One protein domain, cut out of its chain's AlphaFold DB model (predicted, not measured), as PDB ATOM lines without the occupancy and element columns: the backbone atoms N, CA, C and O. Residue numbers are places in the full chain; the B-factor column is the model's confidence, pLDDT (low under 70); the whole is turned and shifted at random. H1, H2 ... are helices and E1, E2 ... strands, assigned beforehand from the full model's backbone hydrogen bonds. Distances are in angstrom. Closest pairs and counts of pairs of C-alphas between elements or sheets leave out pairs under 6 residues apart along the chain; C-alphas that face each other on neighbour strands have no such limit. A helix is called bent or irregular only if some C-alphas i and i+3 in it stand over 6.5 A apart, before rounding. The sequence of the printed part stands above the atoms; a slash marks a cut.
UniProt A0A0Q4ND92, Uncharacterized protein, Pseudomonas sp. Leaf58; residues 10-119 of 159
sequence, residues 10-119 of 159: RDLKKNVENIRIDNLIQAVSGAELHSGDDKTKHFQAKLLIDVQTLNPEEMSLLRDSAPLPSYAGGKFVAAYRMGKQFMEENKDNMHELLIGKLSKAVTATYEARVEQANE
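What this domain is: This is residues 10 to 119 of the 159 residues of an uncharacterized protein of Pseudomonas sp. Leaf58 (UniProt A0A0Q4ND92). A strongly twisted sheet of four strands has one long helix, H5, slanting over one face and running on well past the sheet; on that farther part pack H1, H2 and H3, while the short H4 lies over the sheet near where H5 begins. The printed part has 110 residues with five named helices and four named strands, in the order H1 H2 E1 E2 H3 E3 E4 H4 H5; the class is mixed, helices and strands. The sheet runs E1 E2 E4 E3 and is antiparallel throughout. The whole is compact, with a radius of gyration of the C-alphas of 15.2 A, yet elongated, spanning 50 by 28 by 24 A.

How they stand to each other: The hairpin of E1, residues 28 to 34, and E2, residues 43 to 49, is antiparallel at 162 degrees, with N 32 and O 46 within hydrogen-bond range at 2.8 A. E4, residues 75 to 82, is antiparallel to E2 at 154 degrees, with N 47 and O 78 2.9 A apart. E4 forms a hairpin with the edge strand E3, residues 70 to 72, with N 77 and O 70 2.8 A apart. H3, residues 56 to 65, H4, residues 84 to 89, and H5, residues 91 to 119, are on one face, making two layers, sheet and helices. E2, H3 and E3 form a split strand-helix-strand unit, two strands running the same way with E4 between them; its crossover is right-handed. H5 has a height over the sheet of 8.3 A; the closest C-alphas of E1 and H5, Ala 31 and His 95, are 5.5 A apart. H5 is the hub: its residues 102 to 110 touch H3, closest C-alphas Ser 65 and Val 106, 5.2 A. With residues 99 to 107 it touches H2, residues 21 to 26, at a shallow tilt of 22 degrees, opposite ways, closest C-alphas Ile 25 and Ser 103, 6.7 A. With residues 110 to 118 it touches H1, residues 10 to 17, closest C-alphas Lys 13 and Ala 117, 5.4 A. H1 and H4 are apart. Every O i to N i+4 pair is within hydrogen-bond range in H1, H2, H3 and H4; in H5, 23 of 25 are.

Where its parts are: E4 is 21.3 A long, E2 19.6 A, E1 17.6 A and H3 14.2 A. H5 measures 42.2 A from C-alpha 91 at (179.172, 272.190, 319.710) to C-alpha 119 at (178.386, 236.354, 297.405); it is irregular, with C-alphas 92 and 95 7.7 A apart. H1 begins at C-alpha 10, (180.114, 242.101, 286.922).

The domain as a whole: The two C-alphas farthest apart, those of Arg 10 and Asp 38, are 50.6 A apart. The printed part has no cut and no long link. Its mean pLDDT is 86.6, under 70 at residues 10, 12, 35 to 42 and 119.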
ATOM      1  N   ARG A  10     178.851 241.583 287.480       60.16
ATOM      2  CA  ARG A  10     180.114 242.101 286.922       60.16
ATOM      3  C   ARG A  10     180.206 243.619 287.017       60.16
ATOM      4  O   ARG A  10     181.279 244.135 287.319       60.16
ATOM      5  N   ASP A  11     179.094 244.302 286.774       71.12
ATOM      6  CA  ASP A  11     179.026 245.757 286.859       71.12
ATOM      7  C   ASP A  11     179.089 246.186 288.328       71.12
ATOM      8  O   ASP A  11     179.849 247.086 288.657       71.12
ATOM      9  N   LEU A  12     178.434 245.456 289.242       69.69
ATOM     10  CA  LEU A  12     178.524 245.719 290.684       69.69
ATOM     11  C   LEU A  12     179.966 245.624 291.208       69.69
ATOM     12  O   LEU A  12     180.424 246.531 291.895       69.69
ATOM     13  N   LYS A  13     180.707 244.565 290.853       77.06
ATOM     14  CA  LYS A  13     182.106 244.411 291.282       77.06
ATOM     15  C   LYS A  13     182.993 245.545 290.761       77.06
ATOM     16  O   LYS A  13     183.726 246.155 291.535       77.06
ATOM     17  N   LYS A  14     182.888 245.859 289.468       81.50
ATOM     18  CA  LYS A  14     183.631 246.962 288.846       81.50
ATOM     19  C   LYS A  14     183.282 248.310 289.481       81.50
ATOM     20  O   LYS A  14     184.155 249.155 289.655       81.50
ATOM     21  N   ASN A  15     182.017 248.513 289.831       81.94
ATOM     22  CA  ASN A  15     181.546 249.741 290.457       81.94
ATOM     23  C   ASN A  15     182.104 249.901 291.872       81.94
ATOM     24  O   ASN A  15     182.565 250.984 292.218       81.94
ATOM     25  N   VAL A  16     182.137 248.822 292.657       85.12
ATOM     26  CA  VAL A  16     182.726 248.817 294.005       85.12
ATOM     27  C   VAL A  16     184.230 249.106 293.963       85.12
ATOM     28  O   VAL A  16     184.711 249.902 294.763       85.12
ATOM     29  N   GLU A  17     184.966 248.549 292.996       85.56
ATOM     30  CA  GLU A  17     186.407 248.804 292.810       85.56
ATOM     31  C   GLU A  17     186.738 250.276 292.485       85.56
ATOM     32  O   GLU A  17     187.861 250.725 292.720       85.56
ATOM     33  N   ASN A  18     185.769 251.048 291.979       88.06
ATOM     34  CA  ASN A  18     185.942 252.467 291.656       88.06
ATOM     35  C   ASN A  18     185.661 253.411 292.835       88.06
ATOM     36  O   ASN A  18     185.815 254.625 292.694       88.06
ATOM     37  N   ILE A  19     185.240 252.893 293.989       89.81
ATOM     38  CA  ILE A  19     184.908 253.712 295.154       89.81
ATOM     39  C   ILE A  19     186.164 253.959 295.991       89.81
ATOM     40  O   ILE A  19     186.823 253.018 296.432       89.81
ATOM     41  N   ARG A  20     186.449 255.227 296.305       92.25
ATOM     42  CA  ARG A  20     187.426 255.595 297.336       92.25
ATOM     43  C   ARG A  20     186.722 256.300 298.487       92.25
ATOM     44  O   ARG A  20     186.297 257.445 298.363       92.25
ATOM     45  N   ILE A  21     186.626 255.622 299.630       89.50
ATOM     46  CA  ILE A  21     185.971 256.174 300.830       89.50
ATOM     47  C   ILE A  21     186.638 257.484 301.274       89.50
ATOM     48  O   ILE A  21     185.945 258.421 301.659       89.50
ATOM     49  N   ASP A  22     187.960 257.595 301.146       91.38
ATOM     50  CA  ASP A  22     188.687 258.805 301.541       91.38
ATOM     51  C   ASP A  22     188.247 260.043 300.748       91.38
ATOM     52  O   ASP A  22     188.142 261.126 301.326       91.38
ATOM     53  N   ASN A  23     187.899 259.892 299.463       91.94
ATOM     54  CA  ASN A  23     187.406 260.998 298.637       91.94
ATOM     55  C   ASN A  23     186.080 261.548 299.181       91.94
ATOM     56  O   ASN A  23     185.879 262.759 299.219       91.94
ATOM     57  N   LEU A  24     185.195 260.668 299.661       90.38
ATOM     58  CA  LEU A  24     183.902 261.039 300.246       90.38
ATOM     59  C   LEU A  24     184.061 261.869 301.521       90.38
ATOM     60  O   LEU A  24     183.271 262.777 301.774       90.38
ATOM     61  N   ILE A  25     185.091 261.571 302.313       92.19
ATOM     62  CA  ILE A  25     185.393 262.305 303.542       92.19
ATOM     63  C   ILE A  25     186.105 263.623 303.238       92.19
ATOM     64  O   ILE A  25     185.755 264.648 303.818       92.19
ATOM     65  N   GLN A  26     187.042 263.631 302.291       92.75
ATOM     66  CA  GLN A  26     187.724 264.850 301.842       92.75
ATOM     67  C   GLN A  26     186.781 265.835 301.138       92.75
ATOM     68  O   GLN A  26     187.005 267.042 301.187       92.75
ATOM     69  N   ALA A  27     185.704 265.340 300.526       92.38
ATOM     70  CA  ALA A  27     184.654 266.154 299.923       92.38
ATOM     71  C   ALA A  27     183.799 266.920 300.952       92.38
ATOM     72  O   ALA A  27     183.002 267.785 300.575       92.38
ATOM     73  N   VAL A  28     183.923 266.632 302.252       92.69
ATOM     74  CA  VAL A  28     183.216 267.384 303.292       92.69
ATOM     75  C   VAL A  28     183.769 268.809 303.352       92.69
ATOM     76  O   VAL A  28     184.898 269.056 303.754       92.69
ATOM     77  N   SER A  29     182.926 269.767 302.979       91.50
ATOM     78  CA  SER A  29     183.276 271.188 302.870       91.50
ATOM     79  C   SER A  29     182.915 272.016 304.105       91.50
ATOM     80  O   SER A  29     183.326 273.168 304.214       91.50
ATOM     81  N   GLY A  30     182.100 271.477 305.018       90.06
ATOM     82  CA  GLY A  30     181.696 272.186 306.230       90.06
ATOM     83  C   GLY A  30     180.574 271.500 307.005       90.06
ATOM     84  O   GLY A  30     179.997 270.508 306.555       90.06
ATOM     85  N   ALA A  31     180.264 272.053 308.178       89.88
ATOM     86  CA  ALA A  31     179.109 271.672 308.982       89.88
ATOM     87  C   ALA A  31     178.278 272.903 309.363       89.88
ATOM     88  O   ALA A  31     178.830 273.945 309.704       89.88
ATOM     89  N   GLU A  32     176.957 272.758 309.358       89.12
ATOM     90  CA  GLU A  32     176.013 273.772 309.825       89.12
ATOM     91  C   GLU A  32     175.210 273.230 311.007       89.12
ATOM     92  O   GLU A  32     174.735 272.091 310.989       89.12
ATOM     93  N   LEU A  33     175.029 274.062 312.031       84.94
ATOM     94  CA  LEU A  33     174.221 273.744 313.203       84.94
ATOM     95  C   LEU A  33     172.956 274.583 313.186       84.94
ATOM     96  O   LEU A  33     173.007 275.803 313.302       84.94
ATOM     97  N   HIS A  34     171.816 273.922 313.042       81.25
ATOM     98  CA  HIS A  34     170.512 274.560 313.084       81.25
ATOM     99  C   HIS A  34     169.834 274.192 314.403       81.25
ATOM    100  O   HIS A  34     169.532 273.023 314.676       81.25
ATOM    101  N   SER A  35     169.581 275.204 315.230       65.75
ATOM    102  CA  SER A  35     168.672 275.055 316.358       65.75
ATOM    103  C   SER A  35     167.267 274.793 315.833       65.75
ATOM    104  O   SER A  35     166.768 275.550 315.002       65.75
ATOM    105  N   GLY A  36     166.655 273.694 316.273       61.94
ATOM    106  CA  GLY A  36     165.266 273.411 315.934       61.94
ATOM    107  C   GLY A  36     164.344 274.489 316.483       61.94
ATOM    108  O   GLY A  36     164.627 275.075 317.525       61.94
ATOM    109  N   ASP A  37     163.231 274.722 315.792       55.78
ATOM    110  CA  ASP A  37     162.135 275.537 316.313       55.78
ATOM    111  C   ASP A  37     161.613 274.886 317.609       55.78
ATOM    112  O   ASP A  37     161.487 273.652 317.662       55.78
ATOM    113  N   ASP A  38     161.310 275.684 318.643       55.12
ATOM    114  CA  ASP A  38     160.987 275.230 320.015       55.12
ATOM    115  C   ASP A  38     159.861 274.175 320.055       55.12
ATOM    116  O   ASP A  38     159.757 273.367 320.981       55.12
ATOM    117  N   LYS A  39     159.044 274.122 318.998       58.72
ATOM    118  CA  LYS A  39     157.953 273.160 318.794       58.72
ATOM    119  C   LYS A  39     158.412 271.740 318.464       58.72
ATOM    120  O   LYS A  39     157.713 270.787 318.796       58.72
ATOM    121  N   THR A  40     159.553 271.577 317.796       60.06
ATOM    122  CA  THR A  40     160.000 270.269 317.285       60.06
ATOM    123  C   THR A  40     160.962 269.549 318.221       60.06
ATOM    124  O   THR A  40     161.142 268.345 318.069       60.06
ATOM    125  N   LYS A  41     161.580 270.254 319.186       64.62
ATOM    126  CA  LYS A  41     162.614 269.739 320.117       64.62
ATOM    127  C   LYS A  41     163.790 269.006 319.445       64.62
ATOM    128  O   LYS A  41     164.623 268.416 320.134       64.62
ATOM    129  N   HIS A  42     163.876 269.030 318.118       65.88
ATOM    130  CA  HIS A  42     164.879 268.326 317.342       65.88
ATOM    131  C   HIS A  42     165.838 269.337 316.761       65.88
ATOM    132  O   HIS A  42     165.464 270.191 315.964       65.88
ATOM    133  N   PHE A  43     167.091 269.206 317.153       76.81
ATOM    134  CA  PHE A  43     168.158 270.010 316.613       76.81
ATOM    135  C   PHE A  43     168.720 269.295 315.394       76.81
ATOM    136  O   PHE A  43     168.818 268.063 315.380       76.81
ATOM    137  N   GLN A  44     169.057 270.051 314.355       85.94
ATOM    138  CA  GLN A  44     169.579 269.482 313.123       85.94
ATOM    139  C   GLN A  44     171.001 269.971 312.914       85.94
ATOM    140  O   GLN A  44     171.242 271.172 312.853       85.94
ATOM    141  N   ALA A  45     171.937 269.042 312.769       89.69
ATOM    142  CA  ALA A  45     173.244 269.372 312.231       89.69
ATOM    143  C   ALA A  45     173.369 268.815 310.824       89.69
ATOM    144  O   ALA A  45     172.861 267.733 310.522       89.69
ATOM    145  N   LYS A  46     174.024 269.566 309.957       92.62
ATOM    146  CA  LYS A  46     174.158 269.251 308.544       92.62
ATOM    147  C   LYS A  46     175.630 269.197 308.199       92.62
ATOM    148  O   LYS A  46     176.367 270.104 308.563       92.62
ATOM    149  N   LEU A  47     176.042 268.163 307.483       94.00
ATOM    150  CA  LEU A  47     177.302 268.162 306.753       94.00
ATOM    151  C   LEU A  47     177.049 268.596 305.321       94.00
ATOM    152  O   LEU A  47     176.130 268.092 304.677       94.00
ATOM    153  N   LEU A  48     177.881 269.514 304.845       94.25
ATOM    154  CA  LEU A  48     177.868 270.009 303.480       94.25
ATOM    155  C   LEU A  48     178.998 269.349 302.700       94.25
ATOM    156  O   LEU A  48     180.164 269.482 303.068       94.25
ATOM    157  N   ILE A  49     178.666 268.689 301.600       94.06
ATOM    158  CA  ILE A  49     179.599 267.864 300.835       94.06
ATOM    159  C   ILE A  49     179.659 268.396 299.406       94.06
ATOM    160  O   ILE A  49     178.619 268.582 298.762       94.06
ATOM    161  N   ASP A  50     180.872 268.680 298.939       94.00
ATOM    162  CA  ASP A  50     181.130 269.069 297.559       94.00
ATOM    163  C   ASP A  50     181.211 267.819 296.687       94.00
ATOM    164  O   ASP A  50     182.129 267.013 296.777       94.00
ATOM    165  N   VAL A  51     180.195 267.648 295.856       90.62
ATOM    166  CA  VAL A  51     180.009 266.443 295.055       90.62
ATOM    167  C   VAL A  51     180.660 266.525 293.683       90.62
ATOM    168  O   VAL A  51     180.660 265.535 292.960       90.62
ATOM    169  N   GLN A  52     181.210 267.682 293.303       89.06
ATOM    170  CA  GLN A  52     181.819 267.865 291.980       89.06
ATOM    171  C   GLN A  52     183.111 267.059 291.817       89.06
ATOM    172  O   GLN A  52     183.508 266.743 290.698       89.06
ATOM    173  N   THR A  53     183.757 266.724 292.932       85.69
ATOM    174  CA  THR A  53     184.990 265.934 292.978       85.69
ATOM    175  C   THR A  53     184.733 264.429 293.044       85.69
ATOM    176  O   THR A  53     185.675 263.653 292.896       85.69
ATOM    177  N   LEU A  54     183.480 264.011 293.256       91.19
ATOM    178  CA  LEU A  54     183.105 262.616 293.449       91.19
ATOM    179  C   LEU A  54     182.698 261.963 292.133       91.19
ATOM    180  O   LEU A  54     181.969 262.533 291.317       91.19
ATOM    181  N   ASN A  55     183.134 260.723 291.940       91.94
ATOM    182  CA  ASN A  55     182.686 259.927 290.808       91.94
ATOM    183  C   ASN A  55     181.239 259.415 291.022       91.94
ATOM    184  O   ASN A  55     180.715 259.459 292.139       91.94
ATOM    185  N   PRO A  56     180.555 258.919 289.972       90.19
ATOM    186  CA  PRO A  56     179.166 258.469 290.088       90.19
ATOM    187  C   PRO A  56     178.925 257.367 291.133       90.19
ATOM    188  O   PRO A  56     177.870 257.354 291.769       90.19
ATOM    189  N   GLU A  57     179.888 256.468 291.341       91.19
ATOM    190  CA  GLU A  57     179.764 255.351 292.286       91.19
ATOM    191  C   GLU A  57     179.967 255.808 293.733       91.19
ATOM    192  O   GLU A  57     179.210 255.413 294.621       91.19
ATOM    193  N   GLU A  58     180.920 256.711 293.963       92.44
ATOM    194  CA  GLU A  58     181.090 257.415 295.236       92.44
ATOM    195  C   GLU A  58     179.823 258.212 295.569       92.44
ATOM    196  O   GLU A  58     179.310 258.132 296.683       92.44
ATOM    197  N   MET A  59     179.243 258.901 294.584       92.25
ATOM    198  CA  MET A  59     177.986 259.634 294.742       92.25
ATOM    199  C   MET A  59     176.789 258.741 295.056       92.25
ATOM    200  O   MET A  59     175.935 259.106 295.871       92.25
ATOM    201  N   SER A  60     176.711 257.577 294.414       91.00
ATOM    202  CA  SER A  60     175.715 256.557 294.730       91.00
ATOM    203  C   SER A  60     175.891 256.059 296.163       91.00
ATOM    204  O   SER A  60     174.916 256.009 296.909       91.00
ATOM    205  N   LEU A  61     177.122 255.743 296.568       91.94
ATOM    206  CA  LEU A  61     177.409 255.289 297.923       91.94
ATOM    207  C   LEU A  61     177.030 256.357 298.956       91.94
ATOM    208  O   LEU A  61     176.320 256.058 299.911       91.94
ATOM    209  N   LEU A  62     177.419 257.613 298.727       92.81
ATOM    210  CA  LEU A  62     177.088 258.727 299.611       92.81
ATOM    211  C   LEU A  62     175.579 258.871 299.818       92.81
ATOM    212  O   LEU A  62     175.122 259.086 300.939       92.81
ATOM    213  N   ARG A  63     174.808 258.760 298.731       91.50
ATOM    214  CA  ARG A  63     173.349 258.889 298.759       91.50
ATOM    215  C   ARG A  63     172.697 257.795 299.598       91.50
ATOM    216  O   ARG A  63     171.763 258.099 300.335       91.50
ATOM    217  N   ASP A  64     173.192 256.570 299.484       89.50
ATOM    218  CA  ASP A  64     172.641 255.420 300.198       89.50
ATOM    219  C   ASP A  64     173.058 255.399 301.676       89.50
ATOM    220  O   ASP A  64     172.317 254.904 302.522       89.50
ATOM    221  N   SER A  65     174.224 255.965 302.004       92.12
ATOM    222  CA  SER A  65     174.760 255.987 303.369       92.12
ATOM    223  C   SER A  65     174.326 257.192 304.201       92.12
ATOM    224  O   SER A  65     174.272 257.111 305.431       92.12
ATOM    225  N   ALA A  66     174.091 258.344 303.571       91.31
ATOM    226  CA  ALA A  66     173.865 259.586 304.294       91.31
ATOM    227  C   ALA A  66     172.483 259.619 304.972       91.31
ATOM    228  O   ALA A  66     171.468 259.299 304.351       91.31
ATOM    229  N   PRO A  67     172.393 260.082 306.231       86.62
ATOM    230  CA  PRO A  67     171.109 260.293 306.876       86.62
ATOM    231  C   PRO A  67     170.408 261.523 306.300       86.62
ATOM    232  O   PRO A  67     171.022 262.576 306.125       86.62
ATOM    233  N   LEU A  68     169.100 261.384 306.053       87.75
ATOM    234  CA  LEU A  68     168.225 262.441 305.525       87.75
ATOM    235  C   LEU A  68     168.886 263.218 304.364       87.75
ATOM    236  O   LEU A  68     169.079 264.434 304.474       87.75
ATOM    237  N   PRO A  69     169.271 262.519 303.280       91.00
ATOM    238  CA  PRO A  69     170.038 263.114 302.201       91.00
ATOM    239  C   PRO A  69     169.204 264.177 301.482       91.00
ATOM    240  O   PRO A  69     168.024 263.977 301.185       91.00
ATOM    241  N   SER A  70     169.816 265.318 301.185       92.44
ATOM    242  CA  SER A  70     169.189 266.389 300.407       92.44
ATOM    243  C   SER A  70     170.228 267.168 299.602       92.44
ATOM    244  O   SER A  70     171.430 266.961 299.756       92.44
ATOM    245  N   TYR A  71     169.764 268.056 298.726       91.31
ATOM    246  CA  TYR A  71     170.615 268.982 297.985       91.31
ATOM    247  C   TYR A  71     170.176 270.409 298.281       91.31
ATOM    248  O   TYR A  71     168.992 270.731 298.172       91.31
ATOM    249  N   ALA A  72     171.127 271.263 298.647       86.62
ATOM    250  CA  ALA A  72     170.881 272.675 298.901       86.62
ATOM    251  C   ALA A  72     172.117 273.493 298.526       86.62
ATOM    252  O   ALA A  72     173.243 273.095 298.819       86.62
ATOM    253  N   GLY A  73     171.914 274.628 297.850       84.62
ATOM    254  CA  GLY A  73     173.007 275.543 297.499       84.62
ATOM    255  C   GLY A  73     174.120 274.907 296.656       84.62
ATOM    256  O   GLY A  73     175.283 275.252 296.831       84.62
ATOM    257  N   GLY A  74     173.789 273.939 295.793       87.69
ATOM    258  CA  GLY A  74     174.773 273.223 294.969       87.69
ATOM    259  C   GLY A  74     175.607 272.177 295.716       87.69
ATOM    260  O   GLY A  74     176.487 271.574 295.112       87.69
ATOM    261  N   LYS A  75     175.322 271.929 296.999       92.56
ATOM    262  CA  LYS A  75     176.003 270.924 297.820       92.56
ATOM    263  C   LYS A  75     175.070 269.775 298.170       92.56
ATOM    264  O   LYS A  75     173.852 269.953 298.280       92.56
ATOM    265  N   PHE A  76     175.655 268.602 298.383       94.50
ATOM    266  CA  PHE A  76     174.952 267.503 299.029       94.50
ATOM    267  C   PHE A  76     174.941 267.726 300.535       94.50
ATOM    268  O   PHE A  76     175.926 268.176 301.121       94.50
ATOM    269  N   VAL A  77     173.812 267.416 301.159       94.06
ATOM    270  CA  VAL A  77     173.574 267.666 302.573       94.06
ATOM    271  C   VAL A  77     173.214 266.359 303.262       94.06
ATOM    272  O   VAL A  77     172.168 265.774 302.980       94.06
ATOM    273  N   ALA A  78     174.061 265.938 304.200       93.62
ATOM    274  CA  ALA A  78     173.781 264.843 305.125       93.62
ATOM    275  C   ALA A  78     173.310 265.432 306.458       93.62
ATOM    276  O   ALA A  78     174.072 266.130 307.134       93.62
ATOM    277  N   ALA A  79     172.053 265.194 306.834       91.56
ATOM    278  CA  ALA A  79     171.441 265.851 307.979       91.56
ATOM    279  C   ALA A  79     171.149 264.887 309.136       91.56
ATOM    280  O   ALA A  79     170.465 263.874 309.000       91.56
ATOM    281  N   TYR A  80     171.613 265.264 310.322       90.88
ATOM    282  CA  TYR A  80     171.541 264.485 311.547       90.88
ATOM    283  C   TYR A  80     170.578 265.152 312.517       90.88
ATOM    284  O   TYR A  80     170.731 266.327 312.854       90.88
ATOM    285  N   ARG A  81     169.594 264.390 312.997       89.19
ATOM    286  CA  ARG A  81     168.737 264.818 314.106       89.19
ATOM    287  C   ARG A  81     169.433 264.488 315.415       89.19
ATOM    288  O   ARG A  81     169.814 263.341 315.637       89.19
ATOM    289  N   MET A  82     169.595 265.488 316.269       86.12
ATOM    290  CA  MET A  82     170.280 265.365 317.550       86.12
ATOM    291  C   MET A  82     169.477 266.032 318.667       86.12
ATOM    292  O   MET A  82     168.637 266.904 318.433       86.12
ATOM    293  N   GLY A  83     169.707 265.565 319.894       86.00
ATOM    294  CA  GLY A  83     169.139 266.178 321.091       86.00
ATOM    295  C   GLY A  83     169.843 267.491 321.426       86.00
ATOM    296  O   GLY A  83     171.030 267.646 321.140       86.00
ATOM    297  N   LYS A  84     169.114 268.412 322.066       83.44
ATOM    298  CA  LYS A  84     169.623 269.730 322.484       83.44
ATOM    299  C   LYS A  84     170.911 269.623 323.296       83.44
ATOM    300  O   LYS A  84     171.932 270.165 322.897       83.44
ATOM    301  N   GLN A  85     170.846 268.856 324.383       85.62
ATOM    302  CA  GLN A  85     171.946 268.688 325.326       85.62
ATOM    303  C   GLN A  85     173.198 268.137 324.637       85.62
ATOM    304  O   GLN A  85     174.274 268.700 324.775       85.62
ATOM    305  N   PHE A  86     173.041 267.102 323.805       86.56
ATOM    306  CA  PHE A  86     174.159 266.539 323.052       86.56
ATOM    307  C   PHE A  86     174.799 267.571 322.114       86.56
ATOM    308  O   PHE A  86     176.021 267.608 321.992       86.56
ATOM    309  N   MET A  87     173.997 268.408 321.442       84.50
ATOM    310  CA  MET A  87     174.552 269.445 320.574       84.50
ATOM    311  C   MET A  87     175.297 270.516 321.371       84.50
ATOM    312  O   MET A  87     176.381 270.912 320.962       84.50
ATOM    313  N   GLU A  88     174.734 270.967 322.491       85.38
ATOM    314  CA  GLU A  88     175.352 271.984 323.346       85.38
ATOM    315  C   GLU A  88     176.681 271.494 323.933       85.38
ATOM    316  O   GLU A  88     177.672 272.214 323.864       85.38
ATOM    317  N   GLU A  89     176.734 270.247 324.410       89.12
ATOM    318  CA  GLU A  89     177.944 269.630 324.972       89.12
ATOM    319  C   GLU A  89     179.055 269.413 323.934       89.12
ATOM    320  O   GLU A  89     180.232 269.387 324.284       89.12
ATOM    321  N   ASN A  90     178.698 269.244 322.659       88.44
ATOM    322  CA  ASN A  90     179.637 268.862 321.602       88.44
ATOM    323  C   ASN A  90     179.772 269.919 320.503       88.44
ATOM    324  O   ASN A  90     180.293 269.617 319.429       88.44
ATOM    325  N   LYS A  91     179.282 271.141 320.732       85.38
ATOM    326  CA  LYS A  91     179.172 272.190 319.710       85.38
ATOM    327  C   LYS A  91     180.501 272.453 318.999       85.38
ATOM    328  O   LYS A  91     180.517 272.544 317.773       85.38
ATOM    329  N   ASP A  92     181.589 272.500 319.761       87.75
ATOM    330  CA  ASP A  92     182.927 272.828 319.258       87.75
ATOM    331  C   ASP A  92     183.557 271.680 318.451       87.75
ATOM    332  O   ASP A  92     184.286 271.924 317.495       87.75
ATOM    333  N   ASN A  93     183.199 270.428 318.759       90.31
ATOM    334  CA  ASN A  93     183.723 269.227 318.089       90.31
ATOM    335  C   ASN A  93     182.725 268.616 317.095       90.31
ATOM    336  O   ASN A  93     182.916 267.506 316.589       90.31
ATOM    337  N   MET A  94     181.619 269.311 316.819       88.50
ATOM    338  CA  MET A  94     180.505 268.729 316.079       88.50
ATOM    339  C   MET A  94     180.892 268.367 314.648       88.50
ATOM    340  O   MET A  94     180.446 267.351 314.124       88.50
ATOM    341  N   HIS A  95     181.745 269.175 314.020       90.56
ATOM    342  CA  HIS A  95     182.213 268.917 312.665       90.56
ATOM    343  C   HIS A  95     182.906 267.548 312.556       90.56
ATOM    344  O   HIS A  95     182.498 266.711 311.748       90.56
ATOM    345  N   GLU A  96     183.870 267.275 313.435       92.19
ATOM    346  CA  GLU A  96     184.607 266.006 313.472       92.19
ATOM    347  C   GLU A  96     183.703 264.823 313.838       92.19
ATOM    348  O   GLU A  96     183.771 263.761 313.217       92.19
ATOM    349  N   LEU A  97     182.793 265.009 314.801       92.62
ATOM    350  CA  LEU A  97     181.831 263.979 315.196       92.62
ATOM    351  C   LEU A  97     180.914 263.570 314.044       92.62
ATOM    352  O   LEU A  97     180.633 262.381 313.858       92.62
ATOM    353  N   LEU A  98     180.430 264.543 313.275       92.75
ATOM    354  CA  LEU A  98     179.585 264.277 312.121       92.75
ATOM    355  C   LEU A  98     180.373 263.594 311.007       92.75
ATOM    356  O   LEU A  98     179.860 262.637 310.427       92.75
ATOM    357  N   ILE A  99     181.614 264.019 310.742       93.69
ATOM    358  CA  ILE A  99     182.502 263.339 309.788       93.69
ATOM    359  C   ILE A  99     182.703 261.880 310.203       93.69
ATOM    360  O   ILE A  99     182.532 260.978 309.385       93.69
ATOM    361  N   GLY A 100     182.969 261.623 311.485       93.88
ATOM    362  CA  GLY A 100     183.104 260.266 312.010       93.88
ATOM    363  C   GLY A 100     181.828 259.433 311.854       93.88
ATOM    364  O   GLY A 100     181.894 258.246 311.532       93.88
ATOM    365  N   LYS A 101     180.645 260.038 312.037       93.19
ATOM    366  CA  LYS A 101     179.358 259.368 311.777       93.19
ATOM    367  C   LYS A 101     179.168 259.048 310.296       93.19
ATOM    368  O   LYS A 101     178.723 257.947 309.984       93.19
ATOM    369  N   LEU A 102     179.485 259.987 309.405       93.38
ATOM    370  CA  LEU A 102     179.401 259.784 307.961       93.38
ATOM    371  C   LEU A 102     180.360 258.680 307.506       93.38
ATOM    372  O   LEU A 102     179.927 257.757 306.827       93.38
ATOM    373  N   SER A 103     181.618 258.729 307.948       94.38
ATOM    374  CA  SER A 103     182.641 257.721 307.653       94.38
ATOM    375  C   SER A 103     182.171 256.319 308.025       94.38
ATOM    376  O   SER A 103     182.139 255.444 307.167       94.38
ATOM    377  N   LYS A 104     181.671 256.122 309.251       94.19
ATOM    378  CA  LYS A 104     181.127 254.825 309.678       94.19
ATOM    379  C   LYS A 104     179.971 254.345 308.798       94.19
ATOM    380  O   LYS A 104     179.920 253.165 308.463       94.19
ATOM    381  N   ALA A 105     179.049 255.234 308.432       92.81
ATOM    382  CA  ALA A 105     177.897 254.877 307.602       92.81
ATOM    383  C   ALA A 105     178.308 254.495 306.169       92.81
ATOM    384  O   ALA A 105     177.830 253.496 305.629       92.81
ATOM    385  N   VAL A 106     179.223 255.267 305.578       92.81
ATOM    386  CA  VAL A 106     179.779 255.023 304.242       92.81
ATOM    387  C   VAL A 106     180.550 253.706 304.212       92.81
ATOM    388  O   VAL A 106     180.296 252.883 303.336       92.81
ATOM    389  N   THR A 107     181.416 253.455 305.197       93.38
ATOM    390  CA  THR A 107     182.163 252.194 305.308       93.38
ATOM    391  C   THR A 107     181.233 250.995 305.445       93.38
ATOM    392  O   THR A 107     181.368 250.047 304.680       93.38
ATOM    393  N   ALA A 108     180.238 251.052 306.334       91.25
ATOM    394  CA  ALA A 108     179.294 249.946 306.510       91.25
ATOM    395  C   ALA A 108     178.497 249.647 305.227       91.25
ATOM    396  O   ALA A 108     178.269 248.491 304.876       91.25
ATOM    397  N   THR A 109     178.092 250.690 304.494       90.75
ATOM    398  CA  THR A 109     177.375 250.519 303.222       90.75
ATOM    399  C   THR A 109     178.294 249.949 302.141       90.75
ATOM    400  O   THR A 109     177.878 249.098 301.358       90.75
ATOM    401  N   TYR A 110     179.551 250.394 302.102       90.69
ATOM    402  CA  TYR A 110     180.556 249.875 301.183       90.69
ATOM    403  C   TYR A 110     180.831 248.392 301.439       90.69
ATOM    404  O   TYR A 110     180.782 247.600 300.502       90.69
ATOM    405  N   GLU A 111     181.044 247.999 302.695       91.06
ATOM    406  CA  GLU A 111     181.251 246.603 303.091       91.06
ATOM    407  C   GLU A 111     180.069 245.718 302.684       91.06
ATOM    408  O   GLU A 111     180.280 244.661 302.093       91.06
ATOM    409  N   ALA A 112     178.831 246.183 302.882       87.56
ATOM    410  CA  ALA A 112     177.643 245.461 302.428       87.56
ATOM    411  C   ALA A 112     177.605 245.291 300.895       87.56
ATOM    412  O   ALA A 112     177.233 244.229 300.395       87.56
ATOM    413  N   ARG A 113     178.020 246.309 300.125       87.25
ATOM    414  CA  ARG A 113     178.121 246.207 298.656       87.25
ATOM    415  C   ARG A 113     179.240 245.253 298.220       87.25
ATOM    416  O   ARG A 113     179.057 244.518 297.253       87.25
ATOM    417  N   VAL A 114     180.373 245.240 298.927       88.25
ATOM    418  CA  VAL A 114     181.479 244.289 298.705       88.25
ATOM    419  C   VAL A 114     181.021 242.858 298.980       88.25
ATOM    420  O   VAL A 114     181.280 241.971 298.170       88.25
ATOM    421  N   GLU A 115     180.325 242.625 300.092       86.06
ATOM    422  CA  GLU A 115     179.780 241.313 300.450       86.06
ATOM    423  C   GLU A 115     178.808 240.818 299.377       86.06
ATOM    424  O   GLU A 115     179.007 239.734 298.840       86.06
ATOM    425  N   GLN A 116     177.855 241.649 298.945       83.06
ATOM    426  CA  GLN A 116     176.934 241.311 297.851       83.06
ATOM    427  C   GLN A 116     177.661 241.003 296.534       83.06
ATOM    428  O   GLN A 116     177.311 240.052 295.828       83.06
ATOM    429  N   ALA A 117     178.690 241.787 296.197       81.81
ATOM    430  CA  ALA A 117     179.505 241.544 295.014       81.81
ATOM    431  C   ALA A 117     180.273 240.213 295.108       81.81
ATOM    432  O   ALA A 117     180.430 239.535 294.094       81.81
ATOM    433  N   ASN A 118     180.714 239.815 296.304       78.69
ATOM    434  CA  ASN A 118     181.444 238.570 296.546       78.69
ATOM    435  C   ASN A 118     180.525 237.340 296.650       78.69
ATOM    436  O   ASN A 118     180.839 236.299 296.078       78.69
ATOM    437  N   GLU A 119     179.375 237.438 297.316       69.00
ATOM    438  CA  GLU A 119     178.386 236.354 297.405       69.00
ATOM    439  C   GLU A 119     177.801 236.015 296.024       69.00
ATOM    440  O   GLU A 119     177.613 234.844 295.690       69.00
TER     441      GLU A 119